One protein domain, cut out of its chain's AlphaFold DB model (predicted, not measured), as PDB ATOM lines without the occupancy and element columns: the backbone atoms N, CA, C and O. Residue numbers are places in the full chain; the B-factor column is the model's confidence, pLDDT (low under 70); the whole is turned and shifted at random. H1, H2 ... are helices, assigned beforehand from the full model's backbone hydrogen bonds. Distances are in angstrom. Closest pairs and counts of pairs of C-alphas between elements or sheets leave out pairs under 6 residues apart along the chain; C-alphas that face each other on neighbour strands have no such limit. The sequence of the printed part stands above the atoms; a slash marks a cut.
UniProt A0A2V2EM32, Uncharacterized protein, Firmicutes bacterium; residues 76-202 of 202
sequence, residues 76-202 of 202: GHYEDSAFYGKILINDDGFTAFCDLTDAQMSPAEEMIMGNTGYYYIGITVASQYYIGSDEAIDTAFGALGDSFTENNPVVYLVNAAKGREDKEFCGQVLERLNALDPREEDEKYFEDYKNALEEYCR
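Overview. This is residues 76 to 202 of the 202 residues of an uncharacterized protein of Firmicutes bacterium (UniProt A0A2V2EM32). Five helices, H4 to H8, fold back and forth in a zigzag, with H1 packed along H4 at one end of the row and H8 at the other end. H4 is the hub, with H1 on one side and H5 and H6 on another, while H2 crosses at the beginning of H4 and the short H3 lies near that same end. The printed part has 127 residues with eight named helices, H1 to H8 in order along the chain, and no named strand; the class is all helix. It is compact, with a radius of gyration of the C-alphas of 14.5 A, and spans 41 by 35 by 25 A.

Arrangement. H1, residues 78 to 89, touches H4, residues 116 to 130, the hub; their closest C-alphas, Tyr 78 and Ser 127, are 4.7 A apart, and they run opposite ways at a tilt of 36 degrees, only just steep. H2, residues 94 to 102, touches residues 116 to 117 of H4 alone, closest at the C-alphas of Cys 98 and Thr 116, 5.2 A apart, at a steep tilt of 63 degrees. H3, residues 107 to 113, is close to H4 but not clearly touching, with the C-alphas of Met 113 and Tyr 119 closest at 6.1 A. H4 forms a hairpin with H5, residues 135 to 142, at a shallow tilt of 27 degrees; the closest C-alphas are those of Val 125 and Ala 136, 5.0 A apart. H6, residues 153 to 163, touches H4 at a steep tilt of 38 degrees, the same way, with the C-alphas of Gly 122 and Pro 153 closest at 4.1 A. H6 and H7, residues 167 to 177, form a hairpin, closest at the C-alphas of Val 158 and Cys 170, 6.1 A apart. H7 and H8, residues 187 to 201, form another, closest at the C-alphas of Lys 167 and Cys 201, 5.2 A apart. H1 and H8 are apart. In all eight helices every O i to N i+4 pair is within hydrogen-bond range.

Along the chain. H1 begins at C-alpha 78, (53.127, -51.816, 33.151), and is 15.6 A long from first to last C-alpha. H4 is 21.1 A long and begins at C-alpha 116, (58.062, -50.454, 51.452). H6 is 15.4 A long and H7 14.9 A. H8 is 20.9 A long and ends at C-alpha 201, (40.089, -31.420, 38.452).

Size, cuts and confidence. The two C-alphas farthest apart are those of Gln 104 and Arg 202, 42.1 A. The printed part has no cut and no long link. The mean pLDDT of the printed part is 93.9, and no printed residue is under 70.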
ATOM      1  N   GLY A  76      58.669 -49.248  32.148       97.81
ATOM      2  CA  GLY A  76      57.383 -49.012  31.482       97.81
ATOM      3  C   GLY A  76      56.650 -50.287  31.046       97.81
ATOM      4  O   GLY A  76      55.708 -50.223  30.260       97.81
ATOM      5  N   HIS A  77      57.060 -51.456  31.545       98.44
ATOM      6  CA  HIS A  77      56.374 -52.733  31.338       98.44
ATOM      7  C   HIS A  77      55.199 -52.848  32.323       98.44
ATOM      8  O   HIS A  77      55.198 -53.676  33.236       98.44
ATOM      9  N   TYR A  78      54.212 -51.961  32.178       98.56
ATOM     10  CA  TYR A  78      53.127 -51.816  33.151       98.56
ATOM     11  C   TYR A  78      52.226 -53.053  33.251       98.56
ATOM     12  O   TYR A  78      51.728 -53.337  34.333       98.56
ATOM     13  N   GLU A  79      52.070 -53.836  32.179       98.62
ATOM     14  CA  GLU A  79      51.331 -55.108  32.226       98.62
ATOM     15  C   GLU A  79      51.990 -56.111  33.185       98.62
ATOM     16  O   GLU A  79      51.326 -56.649  34.072       98.62
ATOM     17  N   ASP A  80      53.308 -56.308  33.064       98.56
ATOM     18  CA  ASP A  80      54.069 -57.174  33.968       98.56
ATOM     19  C   ASP A  80      54.047 -56.618  35.398       98.56
ATOM     20  O   ASP A  80      53.798 -57.357  36.350       98.56
ATOM     21  N   SER A  81      54.270 -55.311  35.565       98.75
ATOM     22  CA  SER A  81      54.281 -54.690  36.892       98.75
ATOM     23  C   SER A  81      52.928 -54.803  37.600       98.75
ATOM     24  O   SER A  81      52.893 -55.186  38.764       98.75
ATOM     25  N   ALA A  82      51.812 -54.573  36.901       98.69
ATOM     26  CA  ALA A  82      50.473 -54.739  37.461       98.69
ATOM     27  C   ALA A  82      50.185 -56.206  37.819       98.69
ATOM     28  O   ALA A  82      49.685 -56.493  38.907       98.69
ATOM     29  N   PHE A  83      50.528 -57.144  36.931       98.62
ATOM     30  CA  PHE A  83      50.266 -58.568  37.140       98.62
ATOM     31  C   PHE A  83      51.082 -59.145  38.305       98.62
ATOM     32  O   PHE A  83      50.515 -59.704  39.244       98.62
ATOM     33  N   TYR A  84      52.409 -58.993  38.275       98.75
ATOM     34  CA  TYR A  84      53.277 -59.491  39.346       98.75
ATOM     35  C   TYR A  84      53.149 -58.662  40.622       98.75
ATOM     36  O   TYR A  84      53.305 -59.211  41.708       98.75
ATOM     37  N   GLY A  85      52.813 -57.375  40.514       98.62
ATOM     38  CA  GLY A  85      52.515 -56.513  41.655       98.62
ATOM     39  C   GLY A  85      51.311 -57.024  42.430       98.62
ATOM     40  O   GLY A  85      51.387 -57.190  43.641       98.62
ATOM     41  N   LYS A  86      50.238 -57.413  41.728       98.31
ATOM     42  CA  LYS A  86      49.077 -58.058  42.353       98.31
ATOM     43  C   LYS A  86      49.441 -59.372  43.045       98.31
ATOM     44  O   LYS A  86      48.911 -59.647  44.115       98.31
ATOM     45  N   ILE A  87      50.330 -60.181  42.465       98.50
ATOM     46  CA  ILE A  87      50.819 -61.402  43.125       98.50
ATOM     47  C   ILE A  87      51.595 -61.038  44.396       98.50
ATOM     48  O   ILE A  87      51.334 -61.614  45.443       98.50
ATOM     49  N   LEU A  88      52.494 -60.056  44.312       98.56
ATOM     50  CA  LEU A  88      53.344 -59.624  45.419       98.56
ATOM     51  C   LEU A  88      52.533 -59.138  46.617       98.56
ATOM     52  O   LEU A  88      52.759 -59.603  47.725       98.56
ATOM     53  N   ILE A  89      51.588 -58.221  46.401       97.38
ATOM     54  CA  ILE A  89      50.833 -57.586  47.493       97.38
ATOM     55  C   ILE A  89      49.832 -58.538  48.164       97.38
ATOM     56  O   ILE A  89      49.358 -58.248  49.255       97.38
ATOM     57  N   ASN A  90      49.497 -59.653  47.504       97.12
ATOM     58  CA  ASN A  90      48.612 -60.696  48.030       97.12
ATOM     59  C   ASN A  90      49.385 -61.935  48.519       97.12
ATOM     60  O   ASN A  90      48.761 -62.947  48.835       97.12
ATOM     61  N   ASP A  91      50.719 -61.893  48.541       97.88
ATOM     62  CA  ASP A  91      51.540 -62.972  49.083       97.88
ATOM     63  C   ASP A  91      51.500 -62.945  50.621       97.88
ATOM     64  O   ASP A  91      51.660 -61.889  51.233       97.88
ATOM     65  N   ASP A  92      51.330 -64.106  51.260       96.88
ATOM     66  CA  ASP A  92      51.279 -64.222  52.728       96.88
ATOM     67  C   ASP A  92      52.567 -63.709  53.407       96.88
ATOM     68  O   ASP A  92      52.554 -63.309  54.574       96.88
ATOM     69  N   GLY A  93      53.697 -63.720  52.692       97.38
ATOM     70  CA  GLY A  93      54.983 -63.208  53.154       97.38
ATOM     71  C   GLY A  93      55.186 -61.705  52.944       97.38
ATOM     72  O   GLY A  93      56.199 -61.178  53.406       97.38
ATOM     73  N   PHE A  94      54.264 -61.004  52.276       97.38
ATOM     74  CA  PHE A  94      54.449 -59.611  51.859       97.38
ATOM     75  C   PHE A  94      54.712 -58.665  53.027       97.38
ATOM     76  O   PHE A  94      55.710 -57.947  53.016       97.38
ATOM     77  N   THR A  95      53.885 -58.713  54.074       95.69
ATOM     78  CA  THR A  95      54.067 -57.861  55.259       95.69
ATOM     79  C   THR A  95      55.428 -58.093  55.910       95.69
ATOM     80  O   THR A  95      56.167 -57.143  56.140       95.69
ATOM     81  N   ALA A  96      55.813 -59.356  56.124       97.19
ATOM     82  CA  ALA A  96      57.100 -59.687  56.731       97.19
ATOM     83  C   ALA A  96      58.291 -59.229  55.870       97.19
ATOM     84  O   ALA A  96      59.308 -58.780  56.398       97.19
ATOM     85  N   PHE A  97      58.166 -59.323  54.544       96.94
ATOM     86  CA  PHE A  97      59.155 -58.807  53.602       96.94
ATOM     87  C   PHE A  97      59.280 -57.277  53.679       96.94
ATOM     88  O   PHE A  97      60.400 -56.758  53.724       96.94
ATOM     89  N   CYS A  98      58.156 -56.558  53.724       95.31
ATOM     90  CA  CYS A  98      58.139 -55.105  53.868       95.31
ATOM     91  C   CYS A  98      58.774 -54.667  55.190       95.31
ATOM     92  O   CYS A  98      59.696 -53.859  55.159       95.31
ATOM     93  N   ASP A  99      58.373 -55.263  56.315       94.94
ATOM     94  CA  ASP A  99      58.909 -54.942  57.642       94.94
ATOM     95  C   ASP A  99      60.426 -55.167  57.711       94.94
ATOM     96  O   ASP A  99      61.176 -54.349  58.247       94.94
ATOM     97  N   LEU A 100      60.903 -56.276  57.133       95.12
ATOM     98  CA  LEU A 100      62.328 -56.593  57.076       95.12
ATOM     99  C   LEU A 100      63.108 -55.599  56.204       95.12
ATOM    100  O   LEU A 100      64.264 -55.296  56.514       95.12
ATOM    101  N   THR A 101      62.499 -55.127  55.115       92.88
ATOM    102  CA  THR A 101      63.095 -54.143  54.202       92.88
ATOM    103  C   THR A 101      63.158 -52.768  54.859       92.88
ATOM    104  O   THR A 101      64.221 -52.150  54.866       92.88
ATOM    105  N   ASP A 102      62.064 -52.328  55.480       93.06
ATOM    106  CA  ASP A 102      61.974 -51.052  56.194       93.06
ATOM    107  C   ASP A 102      62.963 -50.995  57.362       93.06
ATOM    108  O   ASP A 102      63.673 -50.008  57.528       93.06
ATOM    109  N   ALA A 103      63.117 -52.087  58.119       92.06
ATOM    110  CA  ALA A 103      64.089 -52.163  59.212       92.06
ATOM    111  C   ALA A 103      65.559 -52.027  58.759       92.06
ATOM    112  O   ALA A 103      66.438 -51.750  59.579       92.06
ATOM    113  N   GLN A 104      65.842 -52.255  57.475       90.75
ATOM    114  CA  GLN A 104      67.172 -52.111  56.875       90.75
ATOM    115  C   GLN A 104      67.337 -50.794  56.110       90.75
ATOM    116  O   GLN A 104      68.442 -50.493  55.653       90.75
ATOM    117  N   MET A 105      66.259 -50.025  55.963       87.69
ATOM    118  CA  MET A 105      66.225 -48.801  55.182       87.69
ATOM    119  C   MET A 105      66.969 -47.678  55.910       87.69
ATOM    120  O   MET A 105      66.848 -47.497  57.123       87.69
ATOM    121  N   SER A 106      67.776 -46.908  55.181       88.00
ATOM    122  CA  SER A 106      68.372 -45.699  55.745       88.00
ATOM    123  C   SER A 106      67.317 -44.592  55.890       88.00
ATOM    124  O   SER A 106      66.386 -44.531  55.086       88.00
ATOM    125  N   PRO A 107      67.491 -43.627  56.816       84.88
ATOM    126  CA  PRO A 107      66.548 -42.510  56.958       84.88
ATOM    127  C   PRO A 107      66.335 -41.699  55.667       84.88
ATOM    128  O   PRO A 107      65.286 -41.098  55.465       84.88
ATOM    129  N   ALA A 108      67.339 -41.661  54.783       84.12
ATOM    130  CA  ALA A 108      67.231 -40.983  53.494       84.12
ATOM    131  C   ALA A 108      66.357 -41.761  52.496       84.12
ATOM    132  O   ALA A 108      65.613 -41.151  51.735       84.12
ATOM    133  N   GLU A 109      66.449 -43.091  52.492       79.19
ATOM    134  CA  GLU A 109      65.598 -43.949  51.664       79.19
ATOM    135  C   GLU A 109      64.152 -43.925  52.165       79.19
ATOM    136  O   GLU A 109      63.243 -43.773  51.354       79.19
ATOM    137  N   GLU A 110      63.952 -43.954  53.485       80.62
ATOM    138  CA  GLU A 110      62.633 -43.862  54.122       80.62
ATOM    139  C   GLU A 110      61.934 -42.546  53.765       80.62
ATOM    140  O   GLU A 110      60.766 -42.538  53.381       80.62
ATOM    141  N   MET A 111      62.664 -41.427  53.778       75.69
ATOM    142  CA  MET A 111      62.119 -40.125  53.385       75.69
ATOM    143  C   MET A 111      61.662 -40.081  51.913       75.69
ATOM    144  O   MET A 111      60.756 -39.322  51.575       75.69
ATOM    145  N   ILE A 112      62.291 -40.860  51.026       73.38
ATOM    146  CA  ILE A 112      61.984 -40.865  49.587       73.38
ATOM    147  C   ILE A 112      60.879 -41.871  49.258       73.38
ATOM    148  O   ILE A 112      59.978 -41.564  48.481       73.38
ATOM    149  N   MET A 113      60.976 -43.086  49.794       70.56
ATOM    150  CA  MET A 113      60.081 -44.192  49.453       70.56
ATOM    151  C   MET A 113      58.848 -44.261  50.357       70.56
ATOM    152  O   MET A 113      57.829 -44.805  49.931       70.56
ATOM    153  N   GLY A 114      58.925 -43.712  51.570       80.31
ATOM    154  CA  GLY A 114      58.008 -44.047  52.652       80.31
ATOM    155  C   GLY A 114      58.212 -45.494  53.107       80.31
ATOM    156  O   GLY A 114      59.319 -46.028  53.058       80.31
ATOM    157  N   ASN A 115      57.124 -46.144  53.510       87.25
ATOM    158  CA  ASN A 115      57.106 -47.570  53.826       87.25
ATOM    159  C   ASN A 115      57.136 -48.428  52.544       87.25
ATOM    160  O   ASN A 115      56.459 -48.136  51.551       87.25
ATOM    161  N   THR A 116      57.878 -49.536  52.588       92.56
ATOM    162  CA  THR A 116      58.062 -50.454  51.452       92.56
ATOM    163  C   THR A 116      56.743 -51.027  50.919       92.56
ATOM    164  O   THR A 116      56.589 -51.205  49.708       92.56
ATOM    165  N   GLY A 117      55.777 -51.310  51.792       94.25
ATOM    166  CA  GLY A 117      54.450 -51.796  51.414       94.25
ATOM    167  C   GLY A 117      53.693 -50.787  50.554       94.25
ATOM    168  O   GLY A 117      53.271 -51.118  49.444       94.25
ATOM    169  N   TYR A 118      53.595 -49.536  51.006       93.88
ATOM    170  CA  TYR A 118      52.972 -48.459  50.227       93.88
ATOM    171  C   TYR A 118      53.697 -48.187  48.914       93.88
ATOM    172  O   TYR A 118      53.033 -47.961  47.904       93.88
ATOM    173  N   TYR A 119      55.024 -48.293  48.883       94.88
ATOM    174  CA  TYR A 119      55.781 -48.189  47.640       94.88
ATOM    175  C   TYR A 119      55.371 -49.261  46.614       94.88
ATOM    176  O   TYR A 119      55.031 -48.928  45.475       94.88
ATOM    177  N   TYR A 120      55.367 -50.545  46.998       97.31
ATOM    178  CA  TYR A 120      55.035 -51.634  46.070       97.31
ATOM    179  C   TYR A 120      53.567 -51.619  45.640       97.31
ATOM    180  O   TYR A 120      53.272 -51.847  44.463       97.31
ATOM    181  N   ILE A 121      52.649 -51.301  46.554       97.38
ATOM    182  CA  ILE A 121      51.239 -51.114  46.203       97.38
ATOM    183  C   ILE A 121      51.101 -49.898  45.275       97.38
ATOM    184  O   ILE A 121      50.454 -50.000  44.239       97.38
ATOM    185  N   GLY A 122      51.782 -48.788  45.572       96.75
ATOM    186  CA  GLY A 122      51.781 -47.555  44.784       96.75
ATOM    187  C   GLY A 122      52.194 -47.758  43.324       96.75
ATOM    188  O   GLY A 122      51.476 -47.352  42.408       96.75
ATOM    189  N   ILE A 123      53.313 -48.444  43.070       97.75
ATOM    190  CA  ILE A 123      53.731 -48.750  41.690       97.75
ATOM    191  C   ILE A 123      52.810 -49.771  41.008       97.75
ATOM    192  O   ILE A 123      52.649 -49.731  39.785       97.75
ATOM    193  N   THR A 124      52.165 -50.652  41.780       98.56
ATOM    194  CA  THR A 124      51.180 -51.612  41.259       98.56
ATOM    195  C   THR A 124      49.922 -50.890  40.783       98.56
ATOM    196  O   THR A 124      49.508 -51.098  39.643       98.56
ATOM    197  N   VAL A 125      49.354 -49.987  41.588       98.31
ATOM    198  CA  VAL A 125      48.142 -49.230  41.224       98.31
ATOM    199  C   VAL A 125      48.399 -48.231  40.102       98.31
ATOM    200  O   VAL A 125      47.574 -48.091  39.201       98.31
ATOM    201  N   ALA A 126      49.578 -47.603  40.078       98.31
ATOM    202  CA  ALA A 126      49.995 -46.775  38.952       98.31
ATOM    203  C   ALA A 126      50.080 -47.602  37.656       98.31
ATOM    204  O   ALA A 126      49.604 -47.169  36.608       98.31
ATOM    205  N   SER A 127      50.632 -48.816  37.726       98.75
ATOM    206  CA  SER A 127      50.690 -49.730  36.579       98.75
ATOM    207  C   SER A 127      49.305 -50.186  36.130       98.75
ATOM    208  O   SER A 127      49.032 -50.169  34.933       98.75
ATOM    209  N   GLN A 128      48.420 -50.533  37.070       98.75
ATOM    210  CA  GLN A 128      47.018 -50.865  36.798       98.75
ATOM    211  C   GLN A 128      46.310 -49.715  36.070       98.75
ATOM    212  O   GLN A 128      45.649 -49.956  35.063       98.75
ATOM    213  N   TYR A 129      46.511 -48.468  36.505       98.56
ATOM    214  CA  TYR A 129      46.002 -47.296  35.795       98.56
ATOM    215  C   TYR A 129      46.575 -47.183  34.374       98.56
ATOM    216  O   TYR A 129      45.825 -47.017  33.414       98.56
ATOM    217  N   TYR A 130      47.893 -47.327  34.199       98.44
ATOM    218  CA  TYR A 130      48.517 -47.176  32.881       98.44
ATOM    219  C   TYR A 130      48.026 -48.181  31.835       98.44
ATOM    220  O   TYR A 130      48.021 -47.834  30.647       98.44
ATOM    221  N   ILE A 131      47.609 -49.374  32.272       98.19
ATOM    222  CA  ILE A 131      47.018 -50.417  31.420       98.19
ATOM    223  C   ILE A 131      45.484 -50.340  31.327       98.19
ATOM    224  O   ILE A 131      44.889 -51.162  30.636       98.19
ATOM    225  N   GLY A 132      44.843 -49.379  32.000       97.69
ATOM    226  CA  GLY A 132      43.387 -49.207  31.991       97.69
ATOM    227  C   GLY A 132      42.626 -50.279  32.775       97.69
ATOM    228  O   GLY A 132      41.549 -50.687  32.353       97.69
ATOM    229  N   SER A 133      43.195 -50.782  33.873       97.38
ATOM    230  CA  SER A 133      42.515 -51.730  34.761       97.38
ATOM    231  C   SER A 133      41.518 -51.017  35.676       97.38
ATOM    232  O   SER A 133      41.899 -50.120  36.431       97.38
ATOM    233  N   ASP A 134      40.276 -51.500  35.692       94.19
ATOM    234  CA  ASP A 134      39.203 -51.003  36.568       94.19
ATOM    235  C   ASP A 134      39.492 -51.241  38.065       94.19
ATOM    236  O   ASP A 134      38.899 -50.609  38.933       94.19
ATOM    237  N   GLU A 135      40.438 -52.130  38.391       95.62
ATOM    238  CA  GLU A 135      40.812 -52.458  39.774       95.62
ATOM    239  C   GLU A 135      41.714 -51.400  40.434       95.62
ATOM    240  O   GLU A 135      41.991 -51.504  41.630       95.62
ATOM    241  N   ALA A 136      42.229 -50.417  39.681       97.44
ATOM    242  CA  ALA A 136      43.267 -49.499  40.162       97.44
ATOM    243  C   ALA A 136      42.824 -48.694  41.396       97.44
ATOM    244  O   ALA A 136      43.562 -48.602  42.380       97.44
ATOM    245  N   ILE A 137      41.600 -48.150  41.362       97.31
ATOM    246  CA  ILE A 137      41.021 -47.392  42.479       97.31
ATOM    247  C   ILE A 137      40.808 -48.321  43.678       97.31
ATOM    248  O   ILE A 137      41.301 -48.038  44.767       97.31
ATOM    249  N   ASP A 138      40.137 -49.457  43.486       96.81
ATOM    250  CA  ASP A 138      39.836 -50.379  44.586       96.81
ATOM    251  C   ASP A 138      41.103 -50.916  45.260       96.81
ATOM    252  O   ASP A 138      41.168 -50.994  46.488       96.81
ATOM    253  N   THR A 139      42.143 -51.209  44.478       96.88
ATOM    254  CA  THR A 139      43.444 -51.653  44.996       96.88
ATOM    255  C   THR A 139      44.117 -50.550  45.820       96.88
ATOM    256  O   THR A 139      44.620 -50.822  46.910       96.88
ATOM    257  N   ALA A 140      44.102 -49.297  45.348       96.62
ATOM    258  CA  ALA A 140      44.702 -48.169  46.063       96.62
ATOM    259  C   ALA A 140      44.000 -47.885  47.397       96.62
ATOM    260  O   ALA A 140      44.663 -47.746  48.425       96.62
ATOM    261  N   PHE A 141      42.667 -47.832  47.397       95.12
ATOM    262  CA  PHE A 141      41.893 -47.541  48.606       95.12
ATOM    263  C   PHE A 141      41.858 -48.717  49.584       95.12
ATOM    264  O   PHE A 141      41.875 -48.494  50.792       95.12
ATOM    265  N   GLY A 142      41.868 -49.961  49.096       93.31
ATOM    266  CA  GLY A 142      41.930 -51.151  49.948       93.31
ATOM    267  C   GLY A 142      43.209 -51.240  50.787       93.31
ATOM    268  O   GLY A 142      43.213 -51.890  51.829       93.31
ATOM    269  N   ALA A 143      44.277 -50.559  50.365       90.44
ATOM    270  CA  ALA A 143      45.569 -50.554  51.039       90.44
ATOM    271  C   ALA A 143      45.751 -49.444  52.086       90.44
ATOM    272  O   ALA A 143      46.702 -49.507  52.863       90.44
ATOM    273  N   LEU A 144      44.883 -48.427  52.118       87.44
ATOM    274  CA  LEU A 144      45.012 -47.316  53.071       87.44
ATOM    275  C   LEU A 144      44.835 -47.778  54.525       87.44
ATOM    276  O   LEU A 144      45.488 -47.256  55.429       87.44
ATOM    277  N   GLY A 145      43.974 -48.775  54.753       79.94
ATOM    278  CA  GLY A 145      43.510 -49.093  56.101       79.94
ATOM    279  C   GLY A 145      42.860 -47.856  56.721       79.94
ATOM    280  O   GLY A 145      41.980 -47.252  56.108       79.94
ATOM    281  N   ASP A 146      43.344 -47.456  57.894       75.12
ATOM    282  CA  ASP A 146      42.790 -46.328  58.649       75.12
ATOM    283  C   ASP A 146      43.635 -45.047  58.497       75.12
ATOM    284  O   ASP A 146      43.319 -44.028  59.105       75.12
ATOM    285  N   SER A 147      44.733 -45.080  57.733       83.88
ATOM    286  CA  SER A 147      45.728 -44.001  57.673       83.88
ATOM    287  C   SER A 147      45.820 -43.348  56.297       83.88
ATOM    288  O   SER A 147      45.692 -44.012  55.266       83.88
ATOM    289  N   PHE A 148      46.081 -42.039  56.274       88.25
ATOM    290  CA  PHE A 148      46.345 -41.288  55.044       88.25
ATOM    291  C   PHE A 148      47.659 -40.508  55.147       88.25
ATOM    292  O   PHE A 148      47.679 -39.282  55.173       88.25
ATOM    293  N   THR A 149      48.786 -41.219  55.195       87.06
ATOM    294  CA  THR A 149      50.115 -40.590  55.232       87.06
ATOM    295  C   THR A 149      50.568 -40.084  53.863       87.06
ATOM    296  O   THR A 149      50.027 -40.462  52.818       87.06
ATOM    297  N   GLU A 150      51.641 -39.291  53.849       85.56
ATOM    298  CA  GLU A 150      52.397 -39.011  52.627       85.56
ATOM    299  C   GLU A 150      52.831 -40.312  51.929       85.56
ATOM    300  O   GLU A 150      53.039 -41.346  52.570       85.56
ATOM    301  N   ASN A 151      52.961 -40.260  50.598       86.31
ATOM    302  CA  ASN A 151      53.374 -41.389  49.752       86.31
ATOM    303  C   ASN A 151      52.489 -42.647  49.864       86.31
ATOM    304  O   ASN A 151      52.944 -43.755  49.585       86.31
ATOM    305  N   ASN A 152      51.213 -42.497  50.228       92.00
ATOM    306  CA  ASN A 152      50.269 -43.611  50.204       92.00
ATOM    307  C   ASN A 152      49.887 -44.027  48.760       92.00
ATOM    308  O   ASN A 152      50.074 -43.254  47.813       92.00
ATOM    309  N   PRO A 153      49.308 -45.225  48.555       94.94
ATOM    310  CA  PRO A 153      48.976 -45.724  47.220       94.94
ATOM    311  C   PRO A 153      48.012 -44.847  46.409       94.94
ATOM    312  O   PRO A 153      48.143 -44.774  45.186       94.94
ATOM    313  N   VAL A 154      47.079 -44.136  47.055       96.44
ATOM    314  CA  VAL A 154      46.184 -43.191  46.363       96.44
ATOM    315  C   VAL A 154      46.984 -42.030  45.775       96.44
ATOM    316  O   VAL A 154      46.743 -41.638  44.633       96.44
ATOM    317  N   VAL A 155      47.992 -41.529  46.493       95.19
ATOM    318  CA  VAL A 155      48.878 -40.471  45.987       95.19
ATOM    319  C   VAL A 155      49.639 -40.931  44.741       95.19
ATOM    320  O   VAL A 155      49.712 -40.184  43.763       95.19
ATOM    321  N   TYR A 156      50.157 -42.164  44.727       95.62
ATOM    322  CA  TYR A 156      50.803 -42.749  43.540       95.62
ATOM    323  C   TYR A 156      49.847 -42.834  42.348       95.62
ATOM    324  O   TYR A 156      50.207 -42.433  41.238       95.62
ATOM    325  N   LEU A 157      48.627 -43.321  42.585       97.81
ATOM    326  CA  LEU A 157      47.597 -43.460  41.562       97.81
ATOM    327  C   LEU A 157      47.238 -42.105  40.931       97.81
ATOM    328  O   LEU A 157      47.267 -41.953  39.709       97.81
ATOM    329  N   VAL A 158      46.965 -41.096  41.761       97.88
ATOM    330  CA  VAL A 158      46.653 -39.738  41.297       97.88
ATOM    331  C   VAL A 158      47.837 -39.127  40.557       97.88
ATOM    332  O   VAL A 158      47.641 -38.501  39.521       97.88
ATOM    333  N   ASN A 159      49.071 -39.310  41.030       96.31
ATOM    334  CA  ASN A 159      50.250 -38.782  40.342       96.31
ATOM    335  C   ASN A 159      50.426 -39.395  38.945       96.31
ATOM    336  O   ASN A 159      50.761 -38.670  38.006       96.31
ATOM    337  N   ALA A 160      50.157 -40.694  38.785       97.50
ATOM    338  CA  ALA A 160      50.162 -41.345  37.477       97.50
ATOM    339  C   ALA A 160      49.090 -40.753  36.543       97.50
ATOM    340  O   ALA A 160      49.378 -40.453  35.381       97.50
ATOM    341  N   ALA A 161      47.881 -40.512  37.062       98.06
ATOM    342  CA  ALA A 161      46.791 -39.890  36.311       98.06
ATOM    343  C   ALA A 161      47.099 -38.443  35.907       98.06
ATOM    344  O   ALA A 161      47.010 -38.092  34.728       98.06
ATOM    345  N   LYS A 162      47.597 -37.630  36.846       97.69
ATOM    346  CA  LYS A 162      48.046 -36.254  36.595       97.69
ATOM    347  C   LYS A 162      49.157 -36.190  35.552       97.69
ATOM    348  O   LYS A 162      49.151 -35.290  34.718       97.69
ATOM    349  N   GLY A 163      50.083 -37.153  35.565       96.44
ATOM    350  CA  GLY A 163      51.144 -37.274  34.561       96.44
ATOM    351  C   GLY A 163      50.631 -37.523  33.137       96.44
ATOM    352  O   GLY A 163      51.344 -37.234  32.177       96.44
ATOM    353  N   ARG A 164      49.396 -38.020  32.990       96.94
ATOM    354  CA  ARG A 164      48.679 -38.166  31.711       96.94
ATOM    355  C   ARG A 164      47.624 -37.084  31.466       96.94
ATOM    356  O   ARG A 164      46.899 -37.177  30.482       96.94
ATOM    357  N   GLU A 165      47.550 -36.079  32.334       97.38
ATOM    358  CA  GLU A 165      46.528 -35.029  32.297       97.38
ATOM    359  C   GLU A 165      45.081 -35.569  32.367       97.38
ATOM    360  O   GLU A 165      44.143 -34.925  31.896       97.38
ATOM    361  N   ASP A 166      44.890 -36.746  32.976       97.69
ATOM    362  CA  ASP A 166      43.591 -37.422  33.063       97.69
ATOM    363  C   ASP A 166      42.756 -36.880  34.230       97.69
ATOM    364  O   ASP A 166      42.672 -37.451  35.322       97.69
ATOM    365  N   LYS A 167      42.147 -35.716  33.993       97.19
ATOM    366  CA  LYS A 167      41.276 -35.050  34.967       97.19
ATOM    367  C   LYS A 167      40.018 -35.852  35.296       97.19
ATOM    368  O   LYS A 167      39.521 -35.741  36.414       97.19
ATOM    369  N   GLU A 168      39.500 -36.635  34.351       96.81
ATOM    370  CA  GLU A 168      38.293 -37.440  34.562       96.81
ATOM    371  C   GLU A 168      38.567 -38.538  35.592       96.81
ATOM    372  O   GLU A 168      37.853 -38.642  36.590       96.81
ATOM    373  N   PHE A 169      39.662 -39.281  35.416       97.69
ATOM    374  CA  PHE A 169      40.082 -40.294  36.378       97.69
ATOM    375  C   PHE A 169      40.429 -39.683  37.744       97.69
ATOM    376  O   PHE A 169      40.027 -40.203  38.786       97.69
ATOM    377  N   CYS A 170      41.114 -38.532  37.770       97.94
ATOM    378  CA  CYS A 170      41.347 -37.799  39.019       97.94
ATOM    379  C   CYS A 170      40.035 -37.410  39.729       97.94
ATOM    380  O   CYS A 170      39.975 -37.461  40.959       97.94
ATOM    381  N   GLY A 171      38.982 -37.072  38.979       97.38
ATOM    382  CA  GLY A 171      37.643 -36.818  39.511       97.38
ATOM    383  C   GLY A 171      37.035 -38.042  40.200       97.38
ATOM    384  O   GLY A 171      36.529 -37.921  41.313       97.38
ATOM    385  N   GLN A 172      37.164 -39.230  39.606       97.12
ATOM    386  CA  GLN A 172      36.690 -40.487  40.209       97.12
ATOM    387  C   GLN A 172      37.405 -40.796  41.533       97.12
ATOM    388  O   GLN A 172      36.782 -41.203  42.515       97.12
ATOM    389  N   VAL A 173      38.720 -40.559  41.595       97.25
ATOM    390  CA  VAL A 173      39.485 -40.713  42.842       97.25
ATOM    391  C   VAL A 173      39.035 -39.697  43.896       97.25
ATOM    392  O   VAL A 173      38.879 -40.053  45.065       97.25
ATOM    393  N   LEU A 174      38.779 -38.446  43.498       97.12
ATOM    394  CA  LEU A 174      38.292 -37.398  44.394       97.12
ATOM    395  C   LEU A 174      36.915 -37.730  44.989       97.12
ATOM    396  O   LEU A 174      36.703 -37.517  46.180       97.12
ATOM    397  N   GLU A 175      35.995 -38.291  44.203       96.06
ATOM    398  CA  GLU A 175      34.703 -38.772  44.713       96.06
ATOM    399  C   GLU A 175      34.883 -39.806  45.826       96.06
ATOM    400  O   GLU A 175      34.183 -39.763  46.841       96.06
ATOM    401  N   ARG A 176      35.860 -40.705  45.672       95.06
ATOM    402  CA  ARG A 176      36.166 -41.718  46.681       95.06
ATOM    403  C   ARG A 176      36.800 -41.115  47.934       95.06
ATOM    404  O   ARG A 176      36.423 -41.518  49.030       95.06
ATOM    405  N   LEU A 177      37.687 -40.127  47.786       94.81
ATOM    406  CA  LEU A 177      38.244 -39.364  48.911       94.81
ATOM    407  C   LEU A 177      37.152 -38.610  49.680       94.81
ATOM    408  O   LEU A 177      37.144 -38.646  50.902       94.81
ATOM    409  N   ASN A 178      36.184 -37.993  48.998       93.69
ATOM    410  CA  ASN A 178      35.079 -37.274  49.646       93.69
ATOM    411  C   ASN A 178      34.184 -38.162  50.529       93.69
ATOM    412  O   ASN A 178      33.415 -37.643  51.335       93.69
ATOM    413  N   ALA A 179      34.255 -39.486  50.364       91.56
ATOM    414  CA  ALA A 179      33.526 -40.453  51.177       91.56
ATOM    415  C   ALA A 179      34.326 -40.969  52.389       91.56
ATOM    416  O   ALA A 179      33.795 -41.782  53.147       91.56
ATOM    417  N   LEU A 180      35.584 -40.549  52.552       90.12
ATOM    418  CA  LEU A 180      36.431 -40.935  53.677       90.12
ATOM    419  C   LEU A 180      36.374 -39.903  54.802       90.12
ATOM    420  O   LEU A 180      36.208 -38.708  54.563       90.12
ATOM    421  N   ASP A 181      36.572 -40.397  56.020       89.12
ATOM    422  CA  ASP A 181      36.801 -39.599  57.220       89.12
ATOM    423  C   ASP A 181      38.215 -39.937  57.727       89.12
ATOM    424  O   ASP A 181      38.439 -41.078  58.152       89.12
ATOM    425  N   PRO A 182      39.208 -39.041  57.569       87.75
ATOM    426  CA  PRO A 182      40.574 -39.320  57.991       87.75
ATOM    427  C   PRO A 182      40.668 -39.362  59.520       87.75
ATOM    428  O   PRO A 182      39.885 -38.743  60.239       87.75
ATOM    429  N   ARG A 183      41.684 -40.049  60.047       89.81
ATOM    430  CA  ARG A 183      42.020 -39.926  61.471       89.81
ATOM    431  C   ARG A 183      42.460 -38.492  61.775       89.81
ATOM    432  O   ARG A 183      43.080 -37.846  60.937       89.81
ATOM    433  N   GLU A 184      42.221 -38.040  63.005       91.12
ATOM    434  CA  GLU A 184      42.575 -36.684  63.469       91.12
ATOM    435  C   GLU A 184      44.057 -36.340  63.216       91.12
ATOM    436  O   GLU A 184      44.397 -35.209  62.876       91.12
ATOM    437  N   GLU A 185      44.951 -37.330  63.315       91.69
ATOM    438  CA  GLU A 185      46.384 -37.160  63.039       91.69
ATOM    439  C   GLU A 185      46.724 -36.921  61.557       91.69
ATOM    440  O   GLU A 185      47.725 -36.265  61.267       91.69
ATOM    441  N   ASP A 186      45.874 -37.384  60.637       91.94
ATOM    442  CA  ASP A 186      46.056 -37.273  59.185       91.94
ATOM    443  C   ASP A 186      45.190 -36.153  58.567       91.94
ATOM    444  O   ASP A 186      45.425 -35.750  57.425       91.94
ATOM    445  N   GLU A 187      44.212 -35.618  59.313       92.44
ATOM    446  CA  GLU A 187      43.160 -34.705  58.829       92.44
ATOM    447  C   GLU A 187      43.721 -33.523  58.035       92.44
ATOM    448  O   GLU A 187      43.279 -33.243  56.923       92.44
ATOM    449  N   LYS A 188      44.754 -32.860  58.564       94.44
ATOM    450  CA  LYS A 188      45.354 -31.704  57.891       94.44
ATOM    451  C   LYS A 188      45.927 -32.072  56.520       94.44
ATOM    452  O   LYS A 188      45.645 -31.386  55.542       94.44
ATOM    453  N   TYR A 189      46.749 -33.120  56.456       93.94
ATOM    454  CA  TYR A 189      47.378 -33.531  55.200       93.94
ATOM    455  C   TYR A 189      46.329 -34.025  54.201       93.94
ATOM    456  O   TYR A 189      46.384 -33.670  53.023       93.94
ATOM    457  N   PHE A 190      45.349 -34.792  54.679       94.75
ATOM    458  CA  PHE A 190      44.239 -35.274  53.874       94.75
ATOM    459  C   PHE A 190      43.444 -34.124  53.241       94.75
ATOM    460  O   PHE A 190      43.249 -34.114  52.025       94.75
ATOM    461  N   GLU A 191      43.029 -33.131  54.031       95.12
ATOM    462  CA  GLU A 191      42.266 -31.981  53.533       95.12
ATOM    463  C   GLU A 191      43.091 -31.117  52.571       95.12
ATOM    464  O   GLU A 191      42.593 -30.738  51.508       95.12
ATOM    465  N   ASP A 192      44.363 -30.855  52.884       95.94
ATOM    466  CA  ASP A 192      45.271 -30.121  51.993       95.94
ATOM    467  C   ASP A 192      45.418 -30.846  50.638       95.94
ATOM    468  O   ASP A 192      45.316 -30.226  49.574       95.94
ATOM    469  N   TYR A 193      45.597 -32.171  50.661       95.75
ATOM    470  CA  TYR A 193      45.713 -32.994  49.458       95.75
ATOM    471  C   TYR A 193      44.417 -33.015  48.638       95.75
ATOM    472  O   TYR A 193      44.444 -32.820  47.419       95.75
ATOM    473  N   LYS A 194      43.273 -33.211  49.302       95.75
ATOM    474  CA  LYS A 194      41.945 -33.245  48.679       95.75
ATOM    475  C   LYS A 194      41.614 -31.919  47.995       95.75
ATOM    476  O   LYS A 194      41.201 -31.926  46.838       95.75
ATOM    477  N   ASN A 195      41.873 -30.792  48.659       96.62
ATOM    478  CA  ASN A 195      41.663 -29.454  48.097       96.62
ATOM    479  C   ASN A 195      42.539 -29.207  46.858       96.62
ATOM    480  O   ASN A 195      42.057 -28.693  45.847       96.62
ATOM    481  N   ALA A 196      43.812 -29.615  46.898       96.44
ATOM    482  CA  ALA A 196      44.712 -29.498  45.751       96.44
ATOM    483  C   ALA A 196      44.275 -30.378  44.564       96.44
ATOM    484  O   ALA A 196      44.432 -29.987  43.403       96.44
ATOM    485  N   LEU A 197      43.730 -31.570  44.834       96.94
ATOM    486  CA  LEU A 197      43.171 -32.434  43.797       96.94
ATOM    487  C   LEU A 197      41.882 -31.847  43.209       96.94
ATOM    488  O   LEU A 197      41.724 -31.842  41.991       96.94
ATOM    489  N   GLU A 198      40.998 -31.300  44.044       96.62
ATOM    490  CA  GLU A 198      39.785 -30.616  43.590       96.62
ATOM    491  C   GLU A 198      40.113 -29.438  42.666       96.62
ATOM    492  O   GLU A 198      39.502 -29.298  41.607       96.62
ATOM    493  N   GLU A 199      41.104 -28.615  43.019       96.25
ATOM    494  CA  GLU A 199      41.559 -27.514  42.165       96.25
ATOM    495  C   GLU A 199      42.092 -28.013  40.816       96.25
ATOM    496  O   GLU A 199      41.795 -27.419  39.782       96.25
ATOM    497  N   TYR A 200      42.835 -29.122  40.806       95.81
ATOM    498  CA  TYR A 200      43.358 -29.718  39.578       95.81
ATOM    499  C   TYR A 200      42.256 -30.249  38.643       95.81
ATOM    500  O   TYR A 200      42.377 -30.133  37.420       95.81
ATOM    501  N   CYS A 201      41.198 -30.837  39.211       93.06
ATOM    502  CA  CYS A 201      40.089 -31.420  38.452       93.06
ATOM    503  C   CYS A 201      39.167 -30.373  37.803       93.06
ATOM    504  O   CYS A 201      38.468 -30.708  36.846       93.06
ATOM    505  N   ARG A 202      39.158 -29.128  38.298       87.31
ATOM    506  CA  ARG A 202      38.427 -28.001  37.690       87.31
ATOM    507  C   ARG A 202      39.031 -27.585  36.341       87.31
ATOM    508  O   ARG A 202      38.254 -27.093  35.496       87.31
TER     509      ARG A 202